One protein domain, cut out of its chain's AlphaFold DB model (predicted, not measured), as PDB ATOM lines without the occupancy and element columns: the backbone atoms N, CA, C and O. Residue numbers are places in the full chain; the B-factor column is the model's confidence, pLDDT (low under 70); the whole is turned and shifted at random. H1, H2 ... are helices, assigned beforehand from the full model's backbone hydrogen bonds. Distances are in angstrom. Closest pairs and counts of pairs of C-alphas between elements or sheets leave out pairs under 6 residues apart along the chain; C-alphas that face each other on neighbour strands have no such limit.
ATOM      1  N   LEU A 280      31.707  -8.796  29.032       52.78
ATOM      2  CA  LEU A 280      31.204 -10.158  28.892       52.78
ATOM      3  C   LEU A 280      29.895 -10.205  29.675       52.78
ATOM      4  O   LEU A 280      29.899  -9.881  30.872       52.78
ATOM      5  N   ASN A 281      28.800 -10.542  28.994       61.47
ATOM      6  CA  ASN A 281      27.508 -10.693  29.649       61.47
ATOM      7  C   ASN A 281      27.662 -11.738  30.768       61.47
ATOM      8  O   ASN A 281      28.489 -12.649  30.659       61.47
ATOM      9  N   VAL A 282      26.898 -11.603  31.849       59.44
ATOM     10  CA  VAL A 282      26.938 -12.487  33.026       59.44
ATOM     11  C   VAL A 282      26.894 -13.964  32.607       59.44
ATOM     12  O   VAL A 282      27.680 -14.767  33.102       59.44
ATOM     13  N   GLU A 283      26.097 -14.299  31.591       58.69
ATOM     14  CA  GLU A 283      26.026 -15.643  31.001       58.69
ATOM     15  C   GLU A 283      27.348 -16.132  30.387       58.69
ATOM     16  O   GLU A 283      27.735 -17.286  30.567       58.69
ATOM     17  N   GLN A 284      28.082 -15.264  29.685       59.25
ATOM     18  CA  GLN A 284      29.380 -15.607  29.094       59.25
ATOM     19  C   GLN A 284      30.441 -15.818  30.177       59.25
ATOM     20  O   GLN A 284      31.295 -16.693  30.039       59.25
ATOM     21  N   ARG A 285      30.368 -15.058  31.277       61.66
ATOM     22  CA  ARG A 285      31.260 -15.231  32.433       61.66
ATOM     23  C   ARG A 285      31.004 -16.561  33.131       61.66
ATOM     24  O   ARG A 285      31.949 -17.310  33.352       61.66
ATOM     25  N   ILE A 286      29.736 -16.876  33.401       63.44
ATOM     26  CA  ILE A 286      29.325 -18.158  33.990       63.44
ATOM     27  C   ILE A 286      29.784 -19.318  33.102       63.44
ATOM     28  O   ILE A 286      30.328 -20.300  33.601       63.44
ATOM     29  N   LYS A 287      29.639 -19.190  31.778       66.94
ATOM     30  CA  LYS A 287      30.089 -20.217  30.834       66.94
ATOM     31  C   LYS A 287      31.599 -20.461  30.906       66.94
ATOM     32  O   LYS A 287      32.004 -21.614  30.988       66.94
ATOM     33  N   ILE A 288      32.416 -19.407  30.938       67.88
ATOM     34  CA  ILE A 288      33.880 -19.542  31.036       67.88
ATOM     35  C   ILE A 288      34.292 -20.163  32.377       67.88
ATOM     36  O   ILE A 288      35.147 -21.044  32.402       67.88
ATOM     37  N   VAL A 289      33.672 -19.746  33.486       69.81
ATOM     38  CA  VAL A 289      33.937 -20.333  34.811       69.81
ATOM     39  C   VAL A 289      33.599 -21.823  34.812       69.81
ATOM     40  O   VAL A 289      34.418 -22.631  35.243       69.81
ATOM     41  N   ASN A 290      32.450 -22.200  34.250       68.88
ATOM     42  CA  ASN A 290      32.044 -23.599  34.142       68.88
ATOM     43  C   ASN A 290      32.986 -24.408  33.239       68.88
ATOM     44  O   ASN A 290      33.313 -25.546  33.569       68.88
ATOM     45  N   GLU A 291      33.453 -23.837  32.126       73.62
ATOM     46  CA  GLU A 291      34.432 -24.477  31.241       73.62
ATOM     47  C   GLU A 291      35.766 -24.712  31.971       73.62
ATOM     48  O   GLU A 291      36.245 -25.847  32.003       73.62
ATOM     49  N   ILE A 292      36.313 -23.700  32.652       75.19
ATOM     50  CA  ILE A 292      37.555 -23.822  33.437       75.19
ATOM     51  C   ILE A 292      37.386 -24.825  34.580       75.19
ATOM     52  O   ILE A 292      38.239 -25.690  34.782       75.19
ATOM     53  N   GLN A 293      36.278 -24.755  35.316       74.62
ATOM     54  CA  GLN A 293      36.002 -25.681  36.408       74.62
ATOM     55  C   GLN A 293      35.866 -27.117  35.890       74.62
ATOM     56  O   GLN A 293      36.407 -28.039  36.501       74.62
ATOM     57  N   SER A 294      35.202 -27.320  34.748       77.19
ATOM     58  CA  SER A 294      35.091 -28.641  34.122       77.19
ATOM     59  C   SER A 294      36.457 -29.199  33.720       77.19
ATOM     60  O   SER A 294      36.718 -30.386  33.918       77.19
ATOM     61  N   GLU A 295      37.353 -28.335  33.251       82.69
ATOM     62  CA  GLU A 295      38.704 -28.693  32.835       82.69
ATOM     63  C   GLU A 295      39.607 -29.016  34.035       82.69
ATOM     64  O   GLU A 295      40.284 -30.044  34.043       82.69
ATOM     65  N   ILE A 296      39.531 -28.229  35.113       77.94
ATOM     66  CA  ILE A 296      40.209 -28.529  36.384       77.94
ATOM     67  C   ILE A 296      39.707 -29.861  36.952       77.94
ATOM     68  O   ILE A 296      40.501 -30.687  37.404       77.94
ATOM     69  N   MET A 297      38.395 -30.099  36.924       79.06
ATOM     70  CA  MET A 297      37.816 -31.355  37.400       79.06
ATOM     71  C   MET A 297      38.224 -32.542  36.524       79.06
ATOM     72  O   MET A 297      38.456 -33.631  37.053       79.06
ATOM     73  N   ARG A 298      38.353 -32.346  35.207       88.06
ATOM     74  CA  ARG A 298      38.892 -33.345  34.275       88.06
ATOM     75  C   ARG A 298      40.338 -33.687  34.622       88.06
ATOM     76  O   ARG A 298      40.636 -34.864  34.798       88.06
ATOM     77  N   TRP A 299      41.187 -32.681  34.821       84.00
ATOM     78  CA  TRP A 299      42.588 -32.875  35.194       84.00
ATOM     79  C   TRP A 299      42.732 -33.557  36.563       84.00
ATOM     80  O   TRP A 299      43.461 -34.534  36.700       84.00
ATOM     81  N   ARG A 300      41.933 -33.159  37.565       81.12
ATOM     82  CA  ARG A 300      41.898 -33.806  38.894       81.12
ATOM     83  C   ARG A 300      41.536 -35.290  38.847       81.12
ATOM     84  O   ARG A 300      42.014 -36.053  39.684       81.12
ATOM     85  N   LYS A 301      40.693 -35.717  37.900       85.56
ATOM     86  CA  LYS A 301      40.359 -37.141  37.733       85.56
ATOM     87  C   LYS A 301      41.563 -37.966  37.282       85.56
ATOM     88  O   LYS A 301      41.631 -39.139  37.634       85.56
ATOM     89  N   GLU A 302      42.516 -37.377  36.562       83.56
ATOM     90  CA  GLU A 302      43.715 -38.092  36.112       83.56
ATOM     91  C   GLU A 302      44.601 -38.515  37.288       83.56
ATOM     92  O   GLU A 302      45.091 -39.639  37.287       83.56
ATOM     93  N   PHE A 303      44.701 -37.687  38.333       81.50
ATOM     94  CA  PHE A 303      45.442 -37.999  39.565       81.50
ATOM     95  C   PHE A 303      44.803 -39.102  40.416       81.50
ATOM     96  O   PHE A 303      45.462 -39.682  41.269       81.50
ATOM     97  N   LYS A 304      43.513 -39.386  40.208       82.88
ATOM     98  CA  LYS A 304      42.799 -40.470  40.902       82.88
ATOM     99  C   LYS A 304      42.827 -41.786  40.128       82.88
ATOM    100  O   LYS A 304      42.342 -42.793  40.633       82.88
ATOM    101  N   ALA A 305      43.329 -41.786  38.894       87.75
ATOM    102  CA  ALA A 305      43.344 -42.983  38.072       87.75
ATOM    103  C   ALA A 305      44.409 -43.973  38.591       87.75
ATOM    104  O   ALA A 305      45.527 -43.538  38.858       87.75
ATOM    105  N   PRO A 306      44.130 -45.289  38.659       85.75
ATOM    106  CA  PRO A 306      45.107 -46.293  39.104       85.75
ATOM    107  C   PRO A 306      46.451 -46.202  38.370       85.75
ATOM    108  O   PRO A 306      47.502 -46.170  38.999       85.75
ATOM    109  N   ARG A 307      46.411 -45.975  37.048       86.88
ATOM    110  CA  ARG A 307      47.593 -45.738  36.197       86.88
ATOM    111  C   ARG A 307      48.503 -44.595  36.668       86.88
ATOM    112  O   ARG A 307      49.685 -44.574  36.351       86.88
ATOM    113  N   PHE A 308      47.955 -43.588  37.351       87.50
ATOM    114  CA  PHE A 308      48.750 -42.487  37.889       87.50
ATOM    115  C   PHE A 308      49.571 -42.962  39.089       87.50
ATOM    116  O   PHE A 308      50.763 -42.674  39.153       87.50
ATOM    117  N   PHE A 309      48.967 -43.756  39.976       81.50
ATOM    118  CA  PHE A 309      49.658 -44.373  41.106       81.50
ATOM    119  C   PHE A 309      50.688 -45.406  40.649       81.50
ATOM    120  O   PHE A 309      51.814 -45.359  41.123       81.50
ATOM    121  N   GLU A 310      50.358 -46.253  39.671       81.56
ATOM    122  CA  GLU A 310      51.320 -47.182  39.056       81.56
ATOM    123  C   GLU A 310      52.538 -46.435  38.497       81.56
ATOM    124  O   GLU A 310      53.673 -46.796  38.784       81.56
ATOM    125  N   ASN A 311      52.319 -45.333  37.771       82.12
ATOM    126  CA  ASN A 311      53.409 -44.506  37.253       82.12
ATOM    127  C   ASN A 311      54.230 -43.823  38.356       82.12
ATOM    128  O   ASN A 311      55.433 -43.637  38.182       82.12
ATOM    129  N   ILE A 312      53.610 -43.424  39.471       80.94
ATOM    130  CA  ILE A 312      54.343 -42.904  40.633       80.94
ATOM    131  C   ILE A 312      55.187 -44.019  41.249       80.94
ATOM    132  O   ILE A 312      56.380 -43.811  41.435       80.94
ATOM    133  N   CYS A 313      54.614 -45.197  41.505       79.00
ATOM    134  CA  CYS A 313      55.345 -46.335  42.055       79.00
ATOM    135  C   CYS A 313      56.528 -46.712  41.159       79.00
ATOM    136  O   CYS A 313      57.645 -46.771  41.653       79.00
ATOM    137  N   LEU A 314      56.331 -46.821  39.842       78.44
ATOM    138  CA  LEU A 314      57.409 -47.097  38.887       78.44
ATOM    139  C   LEU A 314      58.484 -46.003  38.861       78.44
ATOM    140  O   LEU A 314      59.660 -46.307  38.687       78.44
ATOM    141  N   ARG A 315      58.123 -44.725  39.051       77.19
ATOM    142  CA  ARG A 315      59.117 -43.647  39.209       77.19
ATOM    143  C   ARG A 315      59.887 -43.775  40.516       77.19
ATOM    144  O   ARG A 315      61.082 -43.514  40.517       77.19
ATOM    145  N   HIS A 316      59.232 -44.171  41.604       72.12
ATOM    146  CA  HIS A 316      59.885 -44.426  42.886       72.12
ATOM    147  C   HIS A 316      60.773 -45.677  42.844       72.12
ATOM    148  O   HIS A 316      61.858 -45.638  43.403       72.12
ATOM    149  N   GLU A 317      60.375 -46.740  42.144       70.56
ATOM    150  CA  GLU A 317      61.186 -47.950  41.935       70.56
ATOM    151  C   GLU A 317      62.356 -47.687  40.981       70.56
ATOM    152  O   GLU A 317      63.487 -48.066  41.266       70.56
ATOM    153  N   GLY A 318      62.125 -46.952  39.887       65.06
ATOM    154  CA  GLY A 318      63.192 -46.486  38.996       65.06
ATOM    155  C   GLY A 318      64.189 -45.579  39.721       65.06
ATOM    156  O   GLY A 318      65.394 -45.686  39.505       65.06
ATOM    157  N   ASN A 319      63.696 -44.759  40.655       55.72
ATOM    158  CA  ASN A 319      64.506 -43.931  41.543       55.72
ATOM    159  C   ASN A 319      64.972 -44.655  42.817       55.72
ATOM    160  O   ASN A 319      65.715 -44.060  43.588       55.72
ATOM    161  N   ALA A 320      64.628 -45.921  43.054       51.97
ATOM    162  CA  ALA A 320      65.257 -46.707  44.119       51.97
ATOM    163  C   ALA A 320      66.736 -46.985  43.776       51.97
ATOM    164  O   ALA A 320      67.557 -47.178  44.663       51.97
ATOM    165  N   SER A 321      67.118 -46.846  42.498       47.44
ATOM    166  CA  SER A 321      68.523 -46.697  42.081       47.44
ATOM    167  C   SER A 321      69.177 -45.377  42.544       47.44
ATOM    168  O   SER A 321      70.393 -45.225  42.481       47.44
ATOM    169  N   ILE A 322      68.392 -44.408  43.033       48.44
ATOM    170  CA  ILE A 322      68.851 -43.152  43.653       48.44
ATOM    171  C   ILE A 322      68.980 -43.304  45.181       48.44
ATOM    172  O   ILE A 322      69.739 -42.554  45.792       48.44
ATOM    173  N   GLU A 323      68.375 -44.322  45.812       49.59
ATOM    174  CA  GLU A 323      68.741 -44.688  47.194       49.59
ATOM    175  C   GLU A 323      70.212 -45.146  47.272       49.59
ATOM    176  O   GLU A 323      70.900 -44.805  48.235       49.59
ATOM    177  N   GLU A 324      70.744 -45.787  46.219       49.69
ATOM    178  CA  GLU A 324      72.192 -46.033  46.067       49.69
ATOM    179  C   GLU A 324      73.018 -44.736  45.928       49.69
ATOM    180  O   GLU A 324      74.199 -44.722  46.270       49.69
ATOM    181  N   ASN A 325      72.400 -43.626  45.503       48.75
ATOM    182  CA  ASN A 325      73.035 -42.308  45.363       48.75
ATOM    183  C   ASN A 325      72.836 -41.380  46.581       48.75
ATOM    184  O   ASN A 325      73.329 -40.251  46.573       48.75
TER     185      ASN A 325
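This is residues 280 to 325 of the 410 residues of the protein "Hypothetical protein" of Timema monikensis (UniProt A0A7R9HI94). Two helices follow each other end to end and make a wide, open V: the long H1 is one arm, the shorter H2 is the other, and the corner lies at the link of residues 303 to 305. The small helix H3 and the last residues prolong the H2 arm, and no helix packs on another. The printed part has 46 residues with three named helices in the order H1, H2, H3 and no named strand; its class is all helix. It is extended, with a radius of gyration of the C-alphas of 18.7 A, and its C-alphas span 59 by 21 by 7 A.

The printed part begins with Leu 280, whose C-alpha is at (31.204, -10.158, 28.892). H1, residues 282 to 302, starts with C-alpha 282 at (26.938, -12.487, 33.026) and measures 30.8 A from first to last C-alpha. H2, residues 306 to 318, starts with C-alpha 306 at (45.107, -46.293, 39.104) and measures 18.1 A. H3, residues 320 to 323, measures 5.1 A and ends with C-alpha 323 at (68.741, -44.688, 47.194).

H1 and H2 are close but not clearly touching, with 1 pair of C-alphas within 8 A, those of Glu 302 and Phe 308, 6.9 A apart. Their lines stand at a steep tilt of 51 degrees, and they run the same way. Their centres are 28.4 A apart. H2 and H3 meet only through their link, and H1 and H3 are apart. In H2 every pair of O i and N i+4 is within hydrogen-bond range; in H1 16 of 17 are. H3 is too short for such a pair, but its one pair of O i and N i+3 is within range.

The outline is a rod, and the two C-alphas farthest apart, those of Asn 281 and Glu 324, are 59.3 A from each other. Residues 281 to 287, of which 282 to 287 belong to H1, stand free. Residues 289 to 325, of which 289 to 302 belong to H1, 306 to 318 to H2 and 320 to 323 to H3, stand free as well. The links from H1 to H2 and from H2 to H3 are tight, with 3 residues and 1 residue between the helices. The printed part has no cut. The mean pLDDT of the printed part is 71.4, and residues 280 to 290 and 318 to 325 are under 70.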